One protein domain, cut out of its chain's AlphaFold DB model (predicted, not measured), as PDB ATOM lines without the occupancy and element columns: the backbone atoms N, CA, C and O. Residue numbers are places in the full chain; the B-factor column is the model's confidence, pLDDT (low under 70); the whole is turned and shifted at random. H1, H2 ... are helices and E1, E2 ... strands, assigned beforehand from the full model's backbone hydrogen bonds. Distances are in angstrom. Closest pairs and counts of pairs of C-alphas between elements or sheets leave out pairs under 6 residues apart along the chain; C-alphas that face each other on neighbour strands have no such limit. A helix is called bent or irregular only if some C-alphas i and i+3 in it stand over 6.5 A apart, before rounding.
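What this domain is: This is residues 134 to 175, 186 to 191 and 286 to 377 of the 381 residues of an uncharacterized protein of Zymoseptoria tritici ST99CH_1A5 (UniProt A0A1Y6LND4). The long helix H6 runs through the middle; H4 crosses its first part nearly at right angles with H7 packed on H4, while the short H3 crosses its later half. From H3, H2 and then H1 lead off to one side, and the small sheet of E1 and E2 lies away on the other. The printed part has 140 residues, with elements in the order H1 H2 H3 E1 E2 H4 H5 H6 H7; the two strands are antiparallel and the class is mostly helix. It is compact, with a radius of gyration of the C-alphas of 16.1 A and spans of 52 by 37 by 33 A.

Where its parts are: Find C-alpha 134 at (52.549, -8.554, 19.139); from there H1 runs to residue 142, 12.1 A. Next come H2, residues 144 to 147, 5.5 A, and H3, residues 157 to 164, 10.3 A. E1 is residues 169 to 172, 9.5 A, and E2 residues 186 to 189, 9.9 A. H4, residues 286 to 305, starts at (56.883, -14.708, 3.049) and covers 28.4 A. H5, residues 312 to 317, 10.2 A, is irregular: C-alphas 313 and 316 are 7.9 A apart. H6, residues 324 to 344, covers 30.5 A; H7, residues 355 to 368, covers 19.5 A and ends at (50.328, -17.582, 16.092).

How they stand to each other: Start at H6, the hub. Its residues 324 to 331 touch H4, about perpendicular at 75 degrees, closest at the C-alphas of Ala 300 and Gly 328, 4.4 A. H7 touches H4 at a steep tilt of 40 degrees, opposite ways, closest at C-alphas 298 and 363, 5.7 A. H6 and H7 only just touch, with 3 pairs of C-alphas within 8 A, closest at Leu 335 and Gly 356, 6.6 A. H5 is close to H6 but not clearly touching, the closest C-alphas, 314 and 334, being 7.7 A apart. H3 touches H6 at a steep tilt of 60 degrees, closest at C-alphas 158 and 336, 5.6 A. H2 touches H3, closest at C-alphas 147 and 164, 5.5 A; H1 and H3 are apart. Between E1 and E2, N 170 and O 188 are 2.8 A apart, within hydrogen-bond range. In H1, H3, H4, H6 and H7 every O i to N i+4 pair is within hydrogen-bond range; in H5 0 of 2 are, against 2 of 3 O i to N i+3 pairs, and H2 is too short for an O i to N i+4 pair.

The domain as a whole: The two C-alphas farthest apart, those of Phe 175 and Glu 374, are 54.8 A apart. Look for two cuts: residues 176 to 185 are not printed, a gap of 12.2 A between C-alphas 175 and 186, and residues 192 to 285, a gap of 26.1 A between C-alphas 191 and 286. Of the links that are printed whole, none is long. The mean pLDDT of the printed part is 77.3; 32 residues are under 70, among them 134 to 139, 172 to 175 and 346 to 349.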
ATOM      1  N   HIS A 134      51.364  -9.339  18.726       49.06
ATOM      2  CA  HIS A 134      52.549  -8.554  19.139       49.06
ATOM      3  C   HIS A 134      53.328  -7.959  17.955       49.06
ATOM      4  O   HIS A 134      53.632  -6.763  17.946       49.06
ATOM      5  N   LEU A 135      53.568  -8.759  16.912       53.22
ATOM      6  CA  LEU A 135      54.144  -8.261  15.665       53.22
ATOM      7  C   LEU A 135      53.177  -7.308  14.941       53.22
ATOM      8  O   LEU A 135      53.630  -6.382  14.300       53.22
ATOM      9  N   LEU A 136      51.860  -7.474  15.062       58.31
ATOM     10  CA  LEU A 136      50.812  -6.590  14.540       58.31
ATOM     11  C   LEU A 136      50.913  -5.283  15.234       58.31
ATOM     12  O   LEU A 136      50.817  -4.292  14.564       58.31
ATOM     13  N   GLU A 137      50.996  -5.272  16.551       63.25
ATOM     14  CA  GLU A 137      51.000  -4.059  17.340       63.25
ATOM     15  C   GLU A 137      52.244  -3.254  16.965       63.25
ATOM     16  O   GLU A 137      52.130  -2.074  16.647       63.25
ATOM     17  N   GLN A 138      53.390  -3.925  16.815       64.69
ATOM     18  CA  GLN A 138      54.615  -3.323  16.291       64.69
ATOM     19  C   GLN A 138      54.503  -2.902  14.817       64.69
ATOM     20  O   GLN A 138      54.860  -1.776  14.490       64.69
ATOM     21  N   LEU A 139      53.952  -3.735  13.928       65.75
ATOM     22  CA  LEU A 139      53.688  -3.412  12.519       65.75
ATOM     23  C   LEU A 139      52.646  -2.296  12.394       65.75
ATOM     24  O   LEU A 139      52.705  -1.488  11.482       65.75
ATOM     25  N   CYS A 140      51.685  -2.227  13.304       70.81
ATOM     26  CA  CYS A 140      50.596  -1.266  13.363       70.81
ATOM     27  C   CYS A 140      51.102   0.061  13.893       70.81
ATOM     28  O   CYS A 140      50.638   1.089  13.416       70.81
ATOM     29  N   ASP A 141      52.049   0.050  14.831       70.94
ATOM     30  CA  ASP A 141      52.792   1.229  15.259       70.94
ATOM     31  C   ASP A 141      53.751   1.700  14.167       70.94
ATOM     32  O   ASP A 141      53.827   2.895  13.882       70.94
ATOM     33  N   PHE A 142      54.401   0.767  13.477       66.94
ATOM     34  CA  PHE A 142      55.303   1.049  12.368       66.94
ATOM     35  C   PHE A 142      54.567   1.655  11.168       66.94
ATOM     36  O   PHE A 142      54.958   2.689  10.631       66.94
ATOM     37  N   PHE A 143      53.440   1.060  10.787       65.75
ATOM     38  CA  PHE A 143      52.560   1.547   9.735       65.75
ATOM     39  C   PHE A 143      51.502   2.525  10.252       65.75
ATOM     40  O   PHE A 143      50.578   2.868   9.513       65.75
ATOM     41  N   LYS A 144      51.602   3.007  11.496       73.75
ATOM     42  CA  LYS A 144      50.571   3.841  12.136       73.75
ATOM     43  C   LYS A 144      50.222   5.066  11.315       73.75
ATOM     44  O   LYS A 144      49.056   5.421  11.139       73.75
ATOM     45  N   GLU A 145      51.252   5.683  10.769       67.75
ATOM     46  CA  GLU A 145      51.167   6.874   9.943       67.75
ATOM     47  C   GLU A 145      50.494   6.620   8.582       67.75
ATOM     48  O   GLU A 145      49.797   7.496   8.068       67.75
ATOM     49  N   GLN A 146      50.671   5.435   7.993       64.06
ATOM     50  CA  GLN A 146      50.222   5.108   6.635       64.06
ATOM     51  C   GLN A 146      48.909   4.316   6.613       64.06
ATOM     52  O   GLN A 146      48.045   4.572   5.771       64.06
ATOM     53  N   VAL A 147      48.736   3.387   7.552       63.72
ATOM     54  CA  VAL A 147      47.542   2.547   7.701       63.72
ATOM     55  C   VAL A 147      46.474   3.269   8.518       63.72
ATOM     56  O   VAL A 147      45.308   3.282   8.120       63.72
ATOM     57  N   PHE A 148      46.860   3.933   9.613       69.06
ATOM     58  CA  PHE A 148      45.909   4.518  10.566       69.06
ATOM     59  C   PHE A 148      45.900   6.049  10.612       69.06
ATOM     60  O   PHE A 148      45.218   6.635  11.447       69.06
ATOM     61  N   LEU A 149      46.586   6.721   9.680       69.81
ATOM     62  CA  LEU A 149      46.627   8.190   9.596       69.81
ATOM     63  C   LEU A 149      47.131   8.857  10.888       69.81
ATOM     64  O   LEU A 149      46.662   9.934  11.252       69.81
ATOM     65  N   GLY A 150      48.077   8.206  11.566       71.50
ATOM     66  CA  GLY A 150      48.739   8.741  12.752       71.50
ATOM     67  C   GLY A 150      48.100   8.339  14.078       71.50
ATOM     68  O   GLY A 150      48.695   8.627  15.105       71.50
ATOM     69  N   ASP A 151      46.966   7.627  14.094       75.50
ATOM     70  CA  ASP A 151      46.348   7.117  15.326       75.50
ATOM     71  C   ASP A 151      45.613   5.802  15.106       75.50
ATOM     72  O   ASP A 151      44.788   5.681  14.204       75.50
ATOM     73  N   ARG A 152      45.852   4.823  15.983       78.88
ATOM     74  CA  ARG A 152      45.175   3.530  15.890       78.88
ATOM     75  C   ARG A 152      43.658   3.696  16.045       78.88
ATOM     76  O   ARG A 152      43.202   4.445  16.915       78.88
ATOM     77  N   PRO A 153      42.851   3.014  15.215       73.12
ATOM     78  CA  PRO A 153      41.410   3.169  15.256       73.12
ATOM     79  C   PRO A 153      40.872   2.619  16.576       73.12
ATOM     80  O   PRO A 153      41.036   1.449  16.888       73.12
ATOM     81  N   THR A 154      40.185   3.466  17.337       74.00
ATOM     82  CA  THR A 154      39.390   3.058  18.511       74.00
ATOM     83  C   THR A 154      37.910   2.862  18.166       74.00
ATOM     84  O   THR A 154      37.103   2.495  19.013       74.00
ATOM     85  N   ARG A 155      37.536   3.175  16.921       73.88
ATOM     86  CA  ARG A 155      36.193   3.088  16.330       73.88
ATOM     87  C   ARG A 155      36.303   3.242  14.815       73.88
ATOM     88  O   ARG A 155      37.279   3.822  14.332       73.88
ATOM     89  N   LYS A 156      35.257   2.859  14.076       76.88
ATOM     90  CA  LYS A 156      35.175   3.027  12.612       76.88
ATOM     91  C   LYS A 156      36.270   2.236  11.886       76.88
ATOM     92  O   LYS A 156      36.856   2.731  10.919       76.88
ATOM     93  N   PHE A 157      36.543   1.022  12.358       76.31
ATOM     94  CA  PHE A 157      37.568   0.107  11.859       76.31
ATOM     95  C   PHE A 157      37.405  -0.167  10.365       76.31
ATOM     96  O   PHE A 157      38.354  -0.012   9.601       76.31
ATOM     97  N   THR A 158      36.183  -0.448   9.917       75.50
ATOM     98  CA  THR A 158      35.836  -0.636   8.506       75.50
ATOM     99  C   THR A 158      36.159   0.607   7.696       75.50
ATOM    100  O   THR A 158      36.658   0.516   6.579       75.50
ATOM    101  N   ARG A 159      35.855   1.798   8.223       76.62
ATOM    102  CA  ARG A 159      36.109   3.056   7.515       76.62
ATOM    103  C   ARG A 159      37.609   3.302   7.366       76.62
ATOM    104  O   ARG A 159      38.038   3.734   6.295       76.62
ATOM    105  N   SER A 160      38.377   3.037   8.418       76.38
ATOM    106  CA  SER A 160      39.837   3.131   8.416       76.38
ATOM    107  C   SER A 160      40.451   2.117   7.454       76.38
ATOM    108  O   SER A 160      41.237   2.510   6.599       76.38
ATOM    109  N   LEU A 161      39.994   0.864   7.489       74.69
ATOM    110  CA  LEU A 161      40.441  -0.192   6.586       74.69
ATOM    111  C   LEU A 161      40.080   0.105   5.126       74.69
ATOM    112  O   LEU A 161      40.952   0.104   4.268       74.69
ATOM    113  N   LYS A 162      38.823   0.455   4.821       72.88
ATOM    114  CA  LYS A 162      38.404   0.816   3.454       72.88
ATOM    115  C   LYS A 162      39.164   2.024   2.936       72.88
ATOM    116  O   LYS A 162      39.550   2.028   1.773       72.88
ATOM    117  N   ARG A 163      39.432   3.026   3.788       72.81
ATOM    118  CA  ARG A 163      40.363   4.106   3.434       72.81
ATOM    119  C   ARG A 163      41.705   3.515   3.093       72.81
ATOM    120  O   ARG A 163      42.122   3.730   1.970       72.81
ATOM    121  N   PHE A 164      42.340   2.791   4.009       72.12
ATOM    122  CA  PHE A 164      43.649   2.181   3.805       72.12
ATOM    123  C   PHE A 164      43.740   1.364   2.511       72.12
ATOM    124  O   PHE A 164      44.732   1.466   1.808       72.12
ATOM    125  N   MET A 165      42.688   0.653   2.118       67.31
ATOM    126  CA  MET A 165      42.679  -0.107   0.869       67.31
ATOM    127  C   MET A 165      42.529   0.759  -0.398       67.31
ATOM    128  O   MET A 165      42.575   0.232  -1.501       67.31
ATOM    129  N   GLY A 166      42.341   2.079  -0.279       69.38
ATOM    130  CA  GLY A 166      42.166   3.007  -1.406       69.38
ATOM    131  C   GLY A 166      40.721   3.442  -1.669       69.38
ATOM    132  O   GLY A 166      40.456   4.124  -2.659       69.38
ATOM    133  N   GLY A 167      39.787   3.087  -0.788       71.19
ATOM    134  CA  GLY A 167      38.388   3.492  -0.859       71.19
ATOM    135  C   GLY A 167      38.215   5.010  -0.859       71.19
ATOM    136  O   GLY A 167      38.830   5.729  -0.059       71.19
ATOM    137  N   LYS A 168      37.366   5.512  -1.759       78.50
ATOM    138  CA  LYS A 168      37.062   6.944  -1.881       78.50
ATOM    139  C   LYS A 168      35.827   7.293  -1.061       78.50
ATOM    140  O   LYS A 168      34.992   6.443  -0.762       78.50
ATOM    141  N   LEU A 169      35.731   8.561  -0.662       79.06
ATOM    142  CA  LEU A 169      34.512   9.071  -0.047       79.06
ATOM    143  C   LEU A 169      33.445   9.183  -1.136       79.06
ATOM    144  O   LEU A 169      33.597   9.974  -2.063       79.06
ATOM    145  N   GLU A 170      32.388   8.396  -1.014       76.81
ATOM    146  CA  GLU A 170      31.230   8.448  -1.892       76.81
ATOM    147  C   GLU A 170      30.042   9.030  -1.138       76.81
ATOM    148  O   GLU A 170      29.754   8.691   0.016       76.81
ATOM    149  N   THR A 171      29.345   9.936  -1.811       73.06
ATOM    150  CA  THR A 171      28.091  10.488  -1.317       73.06
ATOM    151  C   THR A 171      26.984   9.586  -1.838       73.06
ATOM    152  O   THR A 171      26.680   9.621  -3.030       73.06
ATOM    153  N   LYS A 172      26.380   8.767  -0.972       61.97
ATOM    154  CA  LYS A 172      25.139   8.085  -1.344       61.97
ATOM    155  C   LYS A 172      24.011   9.105  -1.292       61.97
ATOM    156  O   LYS A 172      23.513   9.460  -0.226       61.97
ATOM    157  N   THR A 173      23.638   9.616  -2.456       55.03
ATOM    158  CA  THR A 173      22.323  10.218  -2.663       55.03
ATOM    159  C   THR A 173      21.357   9.087  -2.970       55.03
ATOM    160  O   THR A 173      21.350   8.554  -4.080       55.03
ATOM    161  N   ASP A 174      20.575   8.701  -1.970       50.06
ATOM    162  CA  ASP A 174      19.487   7.735  -2.089       50.06
ATOM    163  C   ASP A 174      18.356   8.315  -2.963       50.06
ATOM    164  O   ASP A 174      17.297   8.720  -2.488       50.06
ATOM    165  N   PHE A 175      18.567   8.372  -4.280       49.72
ATOM    166  CA  PHE A 175      17.530   8.810  -5.219       49.72
ATOM    167  C   PHE A 175      16.351   7.826  -5.286       49.72
ATOM    168  O   PHE A 175      15.257   8.218  -5.683       49.72
ATOM    169  N   GLN A 186      24.335  10.402   3.400       60.38
ATOM    170  CA  GLN A 186      25.265   9.562   4.145       60.38
ATOM    171  C   GLN A 186      26.547   9.407   3.329       60.38
ATOM    172  O   GLN A 186      26.540   8.948   2.185       60.38
ATOM    173  N   TYR A 187      27.664   9.821   3.924       64.31
ATOM    174  CA  TYR A 187      28.983   9.596   3.352       64.31
ATOM    175  C   TYR A 187      29.430   8.175   3.680       64.31
ATOM    176  O   TYR A 187      29.672   7.854   4.845       64.31
ATOM    177  N   GLN A 188      29.589   7.343   2.655       71.81
ATOM    178  CA  GLN A 188      30.168   6.012   2.785       71.81
ATOM    179  C   GLN A 188      31.553   6.005   2.137       71.81
ATOM    180  O   GLN A 188      31.837   6.775   1.226       71.81
ATOM    181  N   ILE A 189      32.452   5.164   2.637       70.50
ATOM    182  CA  ILE A 189      33.714   4.901   1.946       70.50
ATOM    183  C   ILE A 189      33.503   3.662   1.105       70.50
ATOM    184  O   ILE A 189      33.162   2.609   1.653       70.50
ATOM    185  N   SER A 190      33.634   3.809  -0.209       70.31
ATOM    186  CA  SER A 190      33.516   2.675  -1.112       70.31
ATOM    187  C   SER A 190      34.657   1.698  -0.903       70.31
ATOM    188  O   SER A 190      35.721   2.047  -0.387       70.31
ATOM    189  N   MET A 191      34.431   0.446  -1.297       65.44
ATOM    190  CA  MET A 191      35.558  -0.445  -1.538       65.44
ATOM    191  C   MET A 191      36.455   0.210  -2.591       65.44
ATOM    192  O   MET A 191      35.932   0.896  -3.478       65.44
ATOM    193  N   PHE A 286      57.542 -13.475   3.488       87.44
ATOM    194  CA  PHE A 286      56.883 -14.708   3.049       87.44
ATOM    195  C   PHE A 286      56.317 -15.481   4.236       87.44
ATOM    196  O   PHE A 286      55.133 -15.801   4.220       87.44
ATOM    197  N   LYS A 287      57.099 -15.675   5.305       87.94
ATOM    198  CA  LYS A 287      56.603 -16.295   6.547       87.94
ATOM    199  C   LYS A 287      55.455 -15.494   7.160       87.94
ATOM    200  O   LYS A 287      54.457 -16.070   7.588       87.94
ATOM    201  N   VAL A 288      55.550 -14.159   7.141       84.50
ATOM    202  CA  VAL A 288      54.447 -13.283   7.571       84.50
ATOM    203  C   VAL A 288      53.190 -13.561   6.741       84.50
ATOM    204  O   VAL A 288      52.116 -13.739   7.311       84.50
ATOM    205  N   TYR A 289      53.304 -13.646   5.413       83.19
ATOM    206  CA  TYR A 289      52.180 -13.978   4.535       83.19
ATOM    207  C   TYR A 289      51.613 -15.387   4.790       83.19
ATOM    208  O   TYR A 289      50.398 -15.551   4.877       83.19
ATOM    209  N   GLU A 290      52.455 -16.406   4.948       84.31
ATOM    210  CA  GLU A 290      52.018 -17.787   5.202       84.31
ATOM    211  C   GLU A 290      51.259 -17.919   6.525       84.31
ATOM    212  O   GLU A 290      50.190 -18.540   6.583       84.31
ATOM    213  N   LEU A 291      51.761 -17.276   7.583       85.81
ATOM    214  CA  LEU A 291      51.072 -17.206   8.867       85.81
ATOM    215  C   LEU A 291      49.682 -16.588   8.705       85.81
ATOM    216  O   LEU A 291      48.704 -17.030   9.309       85.81
ATOM    217  N   MET A 292      49.571 -15.591   7.832       82.00
ATOM    218  CA  MET A 292      48.302 -14.940   7.563       82.00
ATOM    219  C   MET A 292      47.299 -15.795   6.830       82.00
ATOM    220  O   MET A 292      46.127 -15.850   7.212       82.00
ATOM    221  N   VAL A 293      47.757 -16.470   5.786       81.75
ATOM    222  CA  VAL A 293      46.932 -17.435   5.071       81.75
ATOM    223  C   VAL A 293      46.457 -18.515   6.039       81.75
ATOM    224  O   VAL A 293      45.286 -18.890   5.986       81.75
ATOM    225  N   SER A 294      47.316 -18.951   6.963       86.88
ATOM    226  CA  SER A 294      46.988 -19.957   7.977       86.88
ATOM    227  C   SER A 294      45.881 -19.488   8.923       86.88
ATOM    228  O   SER A 294      44.881 -20.191   9.066       86.88
ATOM    229  N   ILE A 295      45.990 -18.279   9.490       86.62
ATOM    230  CA  ILE A 295      44.949 -17.709  10.365       86.62
ATOM    231  C   ILE A 295      43.620 -17.600   9.619       86.62
ATOM    232  O   ILE A 295      42.594 -18.061  10.112       86.62
ATOM    233  N   LEU A 296      43.610 -17.009   8.419       86.12
ATOM    234  CA  LEU A 296      42.358 -16.825   7.680       86.12
ATOM    235  C   LEU A 296      41.758 -18.148   7.207       86.12
ATOM    236  O   LEU A 296      40.538 -18.270   7.119       86.12
ATOM    237  N   THR A 297      42.593 -19.143   6.922       86.62
ATOM    238  CA  THR A 297      42.122 -20.494   6.615       86.62
ATOM    239  C   THR A 297      41.478 -21.132   7.843       86.62
ATOM    240  O   THR A 297      40.372 -21.647   7.718       86.62
ATOM    241  N   ASP A 298      42.082 -21.026   9.032       90.62
ATOM    242  CA  ASP A 298      41.491 -21.552  10.274       90.62
ATOM    243  C   ASP A 298      40.178 -20.826  10.628       90.62
ATOM    244  O   ASP A 298      39.191 -21.479  10.972       90.62
ATOM    245  N   VAL A 299      40.102 -19.501  10.433       90.12
ATOM    246  CA  VAL A 299      38.842 -18.736  10.546       90.12
ATOM    247  C   VAL A 299      37.783 -19.281   9.589       90.12
ATOM    248  O   VAL A 299      36.649 -19.525   9.999       90.12
ATOM    249  N   ALA A 300      38.133 -19.491   8.319       88.50
ATOM    250  CA  ALA A 300      37.200 -19.997   7.320       88.50
ATOM    251  C   ALA A 300      36.708 -21.412   7.644       88.50
ATOM    252  O   ALA A 300      35.511 -21.675   7.543       88.50
ATOM    253  N   GLU A 301      37.602 -22.307   8.063       90.56
ATOM    254  CA  GLU A 301      37.243 -23.666   8.467       90.56
ATOM    255  C   GLU A 301      36.313 -23.673   9.680       90.56
ATOM    256  O   GLU A 301      35.344 -24.431   9.711       90.56
ATOM    257  N   ARG A 302      36.584 -22.828  10.681       91.75
ATOM    258  CA  ARG A 302      35.719 -22.685  11.858       91.75
ATOM    259  C   ARG A 302      34.347 -22.159  11.473       91.75
ATOM    260  O   ARG A 302      33.357 -22.777  11.843       91.75
ATOM    261  N   TYR A 303      34.299 -21.103  10.664       88.12
ATOM    262  CA  TYR A 303      33.057 -20.551  10.129       88.12
ATOM    263  C   TYR A 303      32.242 -21.598   9.347       88.12
ATOM    264  O   TYR A 303      31.026 -21.675   9.498       88.12
ATOM    265  N   GLN A 304      32.901 -22.432   8.535       87.00
ATOM    266  CA  GLN A 304      32.245 -23.503   7.777       87.00
ATOM    267  C   GLN A 304      31.722 -24.641   8.669       87.00
ATOM    268  O   GLN A 304      30.745 -25.294   8.302       87.00
ATOM    269  N   ARG A 305      32.366 -24.905   9.814       89.50
ATOM    270  CA  ARG A 305      31.917 -25.918  10.787       89.50
ATOM    271  C   ARG A 305      30.764 -25.417  11.646       89.50
ATOM    272  O   ARG A 305      29.817 -26.161  11.883       89.50
ATOM    273  N   GLU A 306      30.862 -24.181  12.117       89.56
ATOM    274  CA  GLU A 306      29.907 -23.566  13.027       89.56
ATOM    275  C   GLU A 306      29.820 -22.072  12.720       89.56
ATOM    276  O   GLU A 306      30.747 -21.310  12.985       89.56
ATOM    277  N   MET A 307      28.702 -21.651  12.131       86.88
ATOM    278  CA  MET A 307      28.474 -20.248  11.807       86.88
ATOM    279  C   MET A 307      28.061 -19.481  13.074       86.88
ATOM    280  O   MET A 307      27.032 -19.827  13.657       86.88
ATOM    281  N   PRO A 308      28.795 -18.423  13.475       88.38
ATOM    282  CA  PRO A 308      28.412 -17.583  14.607       88.38
ATOM    283  C   PRO A 308      27.040 -16.947  14.399       88.38
ATOM    284  O   PRO A 308      26.733 -16.477  13.296       88.38
ATOM    285  N   ALA A 309      26.230 -16.870  15.456       85.06
ATOM    286  CA  ALA A 309      24.872 -16.326  15.355       85.06
ATOM    287  C   ALA A 309      24.860 -14.849  14.909       85.06
ATOM    288  O   ALA A 309      23.951 -14.405  14.208       85.06
ATOM    289  N   ASP A 310      25.895 -14.080  15.269       81.25
ATOM    290  CA  ASP A 310      26.069 -12.685  14.852       81.25
ATOM    291  C   ASP A 310      26.480 -12.522  13.375       81.25
ATOM    292  O   ASP A 310      26.410 -11.413  12.837       81.25
ATOM    293  N   MET A 311      26.833 -13.620  12.697       84.94
ATOM    294  CA  MET A 311      27.300 -13.640  11.308       84.94
ATOM    295  C   MET A 311      26.309 -14.292  10.326       84.94
ATOM    296  O   MET A 311      26.444 -14.097   9.116       84.94
ATOM    297  N   GLU A 312      25.270 -14.979  10.817       84.19
ATOM    298  CA  GLU A 312      24.215 -15.617  10.007       84.19
ATOM    299  C   GLU A 312      23.581 -14.696   8.939       84.19
ATOM    300  O   GLU A 312      23.456 -15.122   7.785       84.19
ATOM    301  N   PRO A 313      23.270 -13.408   9.216       85.12
ATOM    302  CA  PRO A 313      22.701 -12.511   8.204       85.12
ATOM    303  C   PRO A 313      23.597 -12.290   6.976       85.12
ATOM    304  O   PRO A 313      23.127 -11.815   5.938       85.12
ATOM    305  N   PHE A 314      24.888 -12.612   7.082       83.06
ATOM    306  CA  PHE A 314      25.881 -12.371   6.046       83.06
ATOM    307  C   PHE A 314      26.272 -13.626   5.261       83.06
ATOM    308  O   PHE A 314      27.050 -13.483   4.321       83.06
ATOM    309  N   GLN A 315      25.693 -14.799   5.555       82.12
ATOM    310  CA  GLN A 315      26.039 -16.100   4.954       82.12
ATOM    311  C   GLN A 315      26.255 -16.051   3.427       82.12
ATOM    312  O   GLN A 315      27.262 -16.528   2.905       82.12
ATOM    313  N   LYS A 316      25.353 -15.370   2.711       80.31
ATOM    314  CA  LYS A 316      25.379 -15.226   1.242       80.31
ATOM    315  C   LYS A 316      26.635 -14.545   0.688       80.31
ATOM    316  O   LYS A 316      26.941 -14.704  -0.487       80.31
ATOM    317  N   HIS A 317      27.354 -13.769   1.501       74.44
ATOM    318  CA  HIS A 317      28.602 -13.116   1.093       74.44
ATOM    319  C   HIS A 317      29.789 -14.090   1.057       74.44
ATOM    320  O   HIS A 317      30.834 -13.747   0.509       74.44
ATOM    321  N   PHE A 318      29.636 -15.295   1.616       73.19
ATOM    322  CA  PHE A 318      30.708 -16.284   1.745       73.19
ATOM    323  C   PHE A 318      30.610 -17.433   0.732       73.19
ATOM    324  O   PHE A 318      31.623 -18.045   0.410       73.19
ATOM    325  N   GLU A 319      29.418 -17.696   0.189       67.38
ATOM    326  CA  GLU A 319      29.105 -18.874  -0.640       67.38
ATOM    327  C   GLU A 319      29.781 -18.889  -2.027       67.38
ATOM    328  O   GLU A 319      29.804 -19.923  -2.689       67.38
ATOM    329  N   SER A 320      30.352 -17.768  -2.483       63.50
ATOM    330  CA  SER A 320      30.908 -17.628  -3.839       63.50
ATOM    331  C   SER A 320      32.435 -17.668  -3.927       63.50
ATOM    332  O   SER A 320      32.985 -17.463  -5.010       63.50
ATOM    333  N   THR A 321      33.137 -17.858  -2.810       65.12
ATOM    334  CA  THR A 321      34.593 -17.680  -2.776       65.12
ATOM    335  C   THR A 321      35.314 -19.027  -2.857       65.12
ATOM    336  O   THR A 321      35.175 -19.836  -1.943       65.12
ATOM    337  N   PRO A 322      36.117 -19.288  -3.907       64.94
ATOM    338  CA  PRO A 322      36.721 -20.604  -4.125       64.94
ATOM    339  C   PRO A 322      37.887 -20.930  -3.176       64.94
ATOM    340  O   PRO A 322      38.344 -22.065  -3.148       64.94
ATOM    341  N   ALA A 323      38.387 -19.952  -2.416       74.25
ATOM    342  CA  ALA A 323      39.588 -20.073  -1.595       74.25
ATOM    343  C   ALA A 323      39.289 -19.845  -0.104       74.25
ATOM    344  O   ALA A 323      38.771 -18.785   0.255       74.25
ATOM    345  N   ASN A 324      39.688 -20.781   0.768       79.44
ATOM    346  CA  ASN A 324      39.428 -20.703   2.215       79.44
ATOM    347  C   ASN A 324      39.969 -19.413   2.846       79.44
ATOM    348  O   ASN A 324      39.217 -18.691   3.490       79.44
ATOM    349  N   ALA A 325      41.221 -19.034   2.580       78.25
ATOM    350  CA  ALA A 325      41.774 -17.780   3.104       78.25
ATOM    351  C   ALA A 325      40.985 -16.535   2.647       78.25
ATOM    352  O   ALA A 325      40.855 -15.562   3.388       78.25
ATOM    353  N   SER A 326      40.393 -16.564   1.448       76.69
ATOM    354  CA  SER A 326      39.545 -15.470   0.956       76.69
ATOM    355  C   SER A 326      38.168 -15.444   1.638       76.69
ATOM    356  O   SER A 326      37.620 -14.363   1.872       76.69
ATOM    357  N   VAL A 327      37.625 -16.609   2.012       82.19
ATOM    358  CA  VAL A 327      36.438 -16.707   2.880       82.19
ATOM    359  C   VAL A 327      36.748 -16.114   4.255       82.19
ATOM    360  O   VAL A 327      36.003 -15.253   4.719       82.19
ATOM    361  N   GLY A 328      37.879 -16.484   4.864       83.81
ATOM    362  CA  GLY A 328      38.316 -15.940   6.153       83.81
ATOM    363  C   GLY A 328      38.550 -14.430   6.113       83.81
ATOM    364  O   GLY A 328      38.090 -13.705   6.991       83.81
ATOM    365  N   SER A 329      39.174 -13.923   5.047       81.38
ATOM    366  CA  SER A 329      39.331 -12.479   4.815       81.38
ATOM    367  C   SER A 329      37.978 -11.767   4.744       81.38
ATOM    368  O   SER A 329      37.752 -10.765   5.425       81.38
ATOM    369  N   SER A 330      37.032 -12.326   3.982       81.31
ATOM    370  CA  SER A 330      35.669 -11.794   3.893       81.31
ATOM    371  C   SER A 330      34.980 -11.797   5.259       81.31
ATOM    372  O   SER A 330      34.262 -10.851   5.585       81.31
ATOM    373  N   PHE A 331      35.218 -12.835   6.068       86.81
ATOM    374  CA  PHE A 331      34.626 -12.979   7.396       86.81
ATOM    375  C   PHE A 331      35.111 -11.865   8.315       86.81
ATOM    376  O   PHE A 331      34.291 -11.137   8.873       86.81
ATOM    377  N   VAL A 332      36.427 -11.652   8.381       85.81
ATOM    378  CA  VAL A 332      37.031 -10.568   9.165       85.81
ATOM    379  C   VAL A 332      36.517  -9.201   8.696       85.81
ATOM    380  O   VAL A 332      36.144  -8.364   9.516       85.81
ATOM    381  N   LEU A 333      36.409  -8.969   7.384       80.94
ATOM    382  CA  LEU A 333      35.881  -7.711   6.839       80.94
ATOM    383  C   LEU A 333      34.433  -7.426   7.253       80.94
ATOM    384  O   LEU A 333      34.077  -6.265   7.478       80.94
ATOM    385  N   ILE A 334      33.593  -8.455   7.313       83.88
ATOM    386  CA  ILE A 334      32.197  -8.338   7.743       83.88
ATOM    387  C   ILE A 334      32.126  -8.172   9.260       83.88
ATOM    388  O   ILE A 334      31.393  -7.306   9.736       83.88
ATOM    389  N   LEU A 335      32.947  -8.900  10.014       86.62
ATOM    390  CA  LEU A 335      33.037  -8.764  11.463       86.62
ATOM    391  C   LEU A 335      33.388  -7.325  11.873       86.62
ATOM    392  O   LEU A 335      32.729  -6.747  12.735       86.62
ATOM    393  N   LEU A 336      34.347  -6.689  11.191       83.62
ATOM    394  CA  LEU A 336      34.680  -5.276  11.417       83.62
ATOM    395  C   LEU A 336      33.495  -4.331  11.146       83.62
ATOM    396  O   LEU A 336      33.360  -3.304  11.816       83.62
ATOM    397  N   GLN A 337      32.619  -4.666  10.191       81.56
ATOM    398  CA  GLN A 337      31.401  -3.892   9.916       81.56
ATOM    399  C   GLN A 337      30.368  -4.063  11.024       81.56
ATOM    400  O   GLN A 337      29.741  -3.083  11.427       81.56
ATOM    401  N   VAL A 338      30.211  -5.285  11.531       83.12
ATOM    402  CA  VAL A 338      29.326  -5.590  12.659       83.12
ATOM    403  C   VAL A 338      29.780  -4.831  13.907       83.12
ATOM    404  O   VAL A 338      28.966  -4.148  14.529       83.12
ATOM    405  N   ILE A 339      31.080  -4.866  14.223       82.44
ATOM    406  CA  ILE A 339      31.667  -4.120  15.348       82.44
ATOM    407  C   ILE A 339      31.381  -2.622  15.205       82.44
ATOM    408  O   ILE A 339      30.859  -2.005  16.133       82.44
ATOM    409  N   ASP A 340      31.652  -2.034  14.037       81.38
ATOM    410  CA  ASP A 340      31.406  -0.607  13.803       81.38
ATOM    411  C   ASP A 340      29.935  -0.221  13.998       81.38
ATOM    412  O   ASP A 340      29.643   0.754  14.695       81.38
ATOM    413  N   CYS A 341      29.005  -0.997  13.431       79.81
ATOM    414  CA  CYS A 341      27.566  -0.772  13.588       79.81
ATOM    415  C   CYS A 341      27.142  -0.817  15.063       79.81
ATOM    416  O   CYS A 341      26.347   0.012  15.516       79.81
ATOM    417  N   ASN A 342      27.685  -1.764  15.829       77.25
ATOM    418  CA  ASN A 342      27.336  -1.927  17.233       77.25
ATOM    419  C   ASN A 342      27.918  -0.815  18.110       77.25
ATOM    420  O   ASN A 342      27.182  -0.263  18.933       77.25
ATOM    421  N   VAL A 343      29.171  -0.410  17.878       78.56
ATOM    422  CA  VAL A 343      29.814   0.723  18.567       78.56
ATOM    423  C   VAL A 343      29.077   2.041  18.291       78.56
ATOM    424  O   VAL A 343      28.886   2.844  19.204       78.56
ATOM    425  N   GLU A 344      28.610   2.275  17.059       74.00
ATOM    426  CA  GLU A 344      27.859   3.492  16.708       74.00
ATOM    427  C   GLU A 344      26.444   3.525  17.314       74.00
ATOM    428  O   GLU A 344      25.931   4.600  17.636       74.00
ATOM    429  N   SER A 345      25.822   2.364  17.541       71.81
ATOM    430  CA  SER A 345      24.449   2.260  18.058       71.81
ATOM    431  C   SER A 345      24.269   2.646  19.538       71.81
ATOM    432  O   SER A 345      23.151   2.599  20.050       71.81
ATOM    433  N   SER A 346      25.339   3.034  20.249       59.44
ATOM    434  CA  SER A 346      25.342   3.365  21.692       59.44
ATOM    435  C   SER A 346      24.855   2.242  22.624       59.44
ATOM    436  O   SER A 346      24.731   2.448  23.834       59.44
ATOM    437  N   ARG A 347      24.604   1.033  22.104       61.22
ATOM    438  CA  ARG A 347      24.537  -0.173  22.930       61.22
ATOM    439  C   ARG A 347      25.945  -0.418  23.464       61.22
ATOM    440  O   ARG A 347      26.910  -0.275  22.720       61.22
ATOM    441  N   ARG A 348      26.080  -0.758  24.750       62.56
ATOM    442  CA  ARG A 348      27.347  -1.271  25.288       62.56
ATOM    443  C   ARG A 348      27.659  -2.562  24.533       62.56
ATOM    444  O   ARG A 348      27.126  -3.611  24.882       62.56
ATOM    445  N   TRP A 349      28.419  -2.442  23.450       67.31
ATOM    446  CA  TRP A 349      29.050  -3.572  22.798       67.31
ATOM    447  C   TRP A 349      29.943  -4.233  23.845       67.31
ATOM    448  O   TRP A 349      30.661  -3.550  24.577       67.31
ATOM    449  N   ASP A 350      29.763  -5.535  24.000       70.56
ATOM    450  CA  ASP A 350      30.534  -6.359  24.914       70.56
ATOM    451  C   ASP A 350      31.288  -7.342  24.034       70.56
ATOM    452  O   ASP A 350      30.727  -8.344  23.595       70.56
ATOM    453  N   ASP A 351      32.530  -6.993  23.712       65.88
ATOM    454  CA  ASP A 351      33.416  -7.731  22.812       65.88
ATOM    455  C   ASP A 351      33.514  -9.209  23.223       65.88
ATOM    456  O   ASP A 351      33.554 -10.092  22.368       65.88
ATOM    457  N   ASN A 352      33.423  -9.493  24.530       69.06
ATOM    458  CA  ASN A 352      33.448 -10.845  25.093       69.06
ATOM    459  C   ASN A 352      32.222 -11.699  24.727       69.06
ATOM    460  O   ASN A 352      32.214 -12.901  24.991       69.06
ATOM    461  N   LYS A 353      31.170 -11.096  24.161       73.25
ATOM    462  CA  LYS A 353      29.945 -11.779  23.725       73.25
ATOM    463  C   LYS A 353      29.848 -11.961  22.212       73.25
ATOM    464  O   LYS A 353      28.909 -12.619  21.773       73.25
ATOM    465  N   SER A 354      30.761 -11.397  21.418       83.75
ATOM    466  CA  SER A 354      30.766 -11.645  19.972       83.75
ATOM    467  C   SER A 354      31.456 -12.969  19.678       83.75
ATOM    468  O   SER A 354      32.671 -13.114  19.827       83.75
ATOM    469  N   GLU A 355      30.663 -13.942  19.240       87.38
ATOM    470  CA  GLU A 355      31.151 -15.252  18.813       87.38
ATOM    471  C   GLU A 355      32.105 -15.123  17.619       87.38
ATOM    472  O   GLU A 355      33.128 -15.806  17.586       87.38
ATOM    473  N   GLY A 356      31.852 -14.187  16.694       87.69
ATOM    474  CA  GLY A 356      32.768 -13.907  15.588       87.69
ATOM    475  C   GLY A 356      34.130 -13.345  16.023       87.69
ATOM    476  O   GLY A 356      35.166 -13.768  15.498       87.69
ATOM    477  N   VAL A 357      34.161 -12.440  17.014       87.12
ATOM    478  CA  VAL A 357      35.424 -11.944  17.603       87.12
ATOM    479  C   VAL A 357      36.170 -13.079  18.287       87.12
ATOM    480  O   VAL A 357      37.354 -13.277  18.018       87.12
ATOM    481  N   LYS A 358      35.473 -13.864  19.113       88.75
ATOM    482  CA  LYS A 358      36.060 -15.011  19.810       88.75
ATOM    483  C   LYS A 358      36.640 -16.036  18.832       88.75
ATOM    484  O   LYS A 358      37.764 -16.479  19.024       88.75
ATOM    485  N   MET A 359      35.925 -16.364  17.758       91.19
ATOM    486  CA  MET A 359      36.408 -17.278  16.718       91.19
ATOM    487  C   MET A 359      37.686 -16.766  16.049       91.19
ATOM    488  O   MET A 359      38.633 -17.531  15.869       91.19
ATOM    489  N   THR A 360      37.720 -15.478  15.697       88.88
ATOM    490  CA  THR A 360      38.899 -14.854  15.077       88.88
ATOM    491  C   THR A 360      40.087 -14.870  16.038       88.88
ATOM    492  O   THR A 360      41.199 -15.203  15.637       88.88
ATOM    493  N   TRP A 361      39.841 -14.574  17.317       86.94
ATOM    494  CA  TRP A 361      40.849 -14.629  18.372       86.94
ATOM    495  C   TRP A 361      41.393 -16.043  18.595       86.94
ATOM    496  O   TRP A 361      42.596 -16.240  18.695       86.94
ATOM    497  N   GLU A 362      40.531 -17.055  18.648       89.00
ATOM    498  CA  GLU A 362      40.968 -18.440  18.829       89.00
ATOM    499  C   GLU A 362      41.760 -18.972  17.632       89.00
ATOM    500  O   GLU A 362      42.696 -19.748  17.819       89.00
ATOM    501  N   ALA A 363      41.388 -18.582  16.409       89.94
ATOM    502  CA  ALA A 363      42.170 -18.898  15.216       89.94
ATOM    503  C   ALA A 363      43.547 -18.233  15.271       89.94
ATOM    504  O   ALA A 363      44.565 -18.865  14.992       89.94
ATOM    505  N   PHE A 364      43.576 -16.975  15.711       85.69
ATOM    506  CA  PHE A 364      44.803 -16.242  15.957       85.69
ATOM    507  C   PHE A 364      45.709 -16.958  16.975       85.69
ATOM    508  O   PHE A 364      46.825 -17.339  16.629       85.69
ATOM    509  N   GLU A 365      45.222 -17.209  18.192       86.38
ATOM    510  CA  GLU A 365      45.972 -17.888  19.260       86.38
ATOM    511  C   GLU A 365      46.481 -19.261  18.819       86.38
ATOM    512  O   GLU A 365      47.620 -19.637  19.090       86.38
ATOM    513  N   ARG A 366      45.661 -20.012  18.079       88.81
ATOM    514  CA  ARG A 366      46.040 -21.336  17.590       88.81
ATOM    515  C   ARG A 366      47.182 -21.288  16.578       88.81
ATOM    516  O   ARG A 366      48.061 -22.144  16.628       88.81
ATOM    517  N   CYS A 367      47.129 -20.358  15.629       88.06
ATOM    518  CA  CYS A 367      48.105 -20.289  14.543       88.06
ATOM    519  C   CYS A 367      49.372 -19.528  14.934       88.06
ATOM    520  O   CYS A 367      50.434 -19.833  14.408       88.06
ATOM    521  N   ALA A 368      49.262 -18.538  15.820       84.88
ATOM    522  CA  ALA A 368      50.328 -17.582  16.092       84.88
ATOM    523  C   ALA A 368      50.701 -17.449  17.573       84.88
ATOM    524  O   ALA A 368      51.701 -16.807  17.868       84.88
ATOM    525  N   GLY A 369      49.946 -18.039  18.504       80.44
ATOM    526  CA  GLY A 369      50.192 -17.879  19.944       80.44
ATOM    527  C   GLY A 369      51.516 -18.474  20.435       80.44
ATOM    528  O   GLY A 369      51.964 -18.133  21.523       80.44
ATOM    529  N   ALA A 370      52.147 -19.344  19.640       83.12
ATOM    530  CA  ALA A 370      53.462 -19.923  19.924       83.12
ATOM    531  C   ALA A 370      54.573 -19.417  18.985       83.12
ATOM    532  O   ALA A 370      55.681 -19.934  19.054       83.12
ATOM    533  N   ILE A 371      54.261 -18.484  18.077       84.69
ATOM    534  CA  ILE A 371      55.231 -17.943  17.119       84.69
ATOM    535  C   ILE A 371      55.875 -16.709  17.737       84.69
ATOM    536  O   ILE A 371      55.185 -15.733  18.044       84.69
ATOM    537  N   GLU A 372      57.192 -16.750  17.873       82.50
ATOM    538  CA  GLU A 372      57.991 -15.619  18.328       82.50
ATOM    539  C   GLU A 372      58.405 -14.738  17.138       82.50
ATOM    540  O   GLU A 372      58.278 -15.115  15.969       82.50
ATOM    541  N   ILE A 373      58.885 -13.520  17.409       78.12
ATOM    542  CA  ILE A 373      59.289 -12.607  16.327       78.12
ATOM    543  C   ILE A 373      60.473 -13.170  15.537       78.12
ATOM    544  O   ILE A 373      60.518 -13.015  14.318       78.12
ATOM    545  N   GLU A 374      61.382 -13.868  16.216       83.88
ATOM    546  CA  GLU A 374      62.567 -14.507  15.652       83.88
ATOM    547  C   GLU A 374      62.206 -15.557  14.594       83.88
ATOM    548  O   GLU A 374      62.905 -15.679  13.589       83.88
ATOM    549  N   ASP A 375      61.070 -16.248  14.749       86.00
ATOM    550  CA  ASP A 375      60.590 -17.233  13.772       86.00
ATOM    551  C   ASP A 375      60.243 -16.584  12.425       86.00
ATOM    552  O   ASP A 375      60.275 -17.241  11.380       86.00
ATOM    553  N   LEU A 376      59.923 -15.285  12.441       86.62
ATOM    554  CA  LEU A 376      59.516 -14.484  11.288       86.62
ATOM    555  C   LEU A 376      60.670 -13.673  10.689       86.62
ATOM    556  O   LEU A 376      60.440 -12.891   9.763       86.62
ATOM    557  N   LEU A 377      61.896 -13.862  11.179       88.06
ATOM    558  CA  LEU A 377      63.094 -13.261  10.606       88.06
ATOM    559  C   LEU A 377      63.759 -14.203   9.589       88.06
ATOM    560  O   LEU A 377      63.477 -15.407   9.529       88.06
TER     561      LEU A 377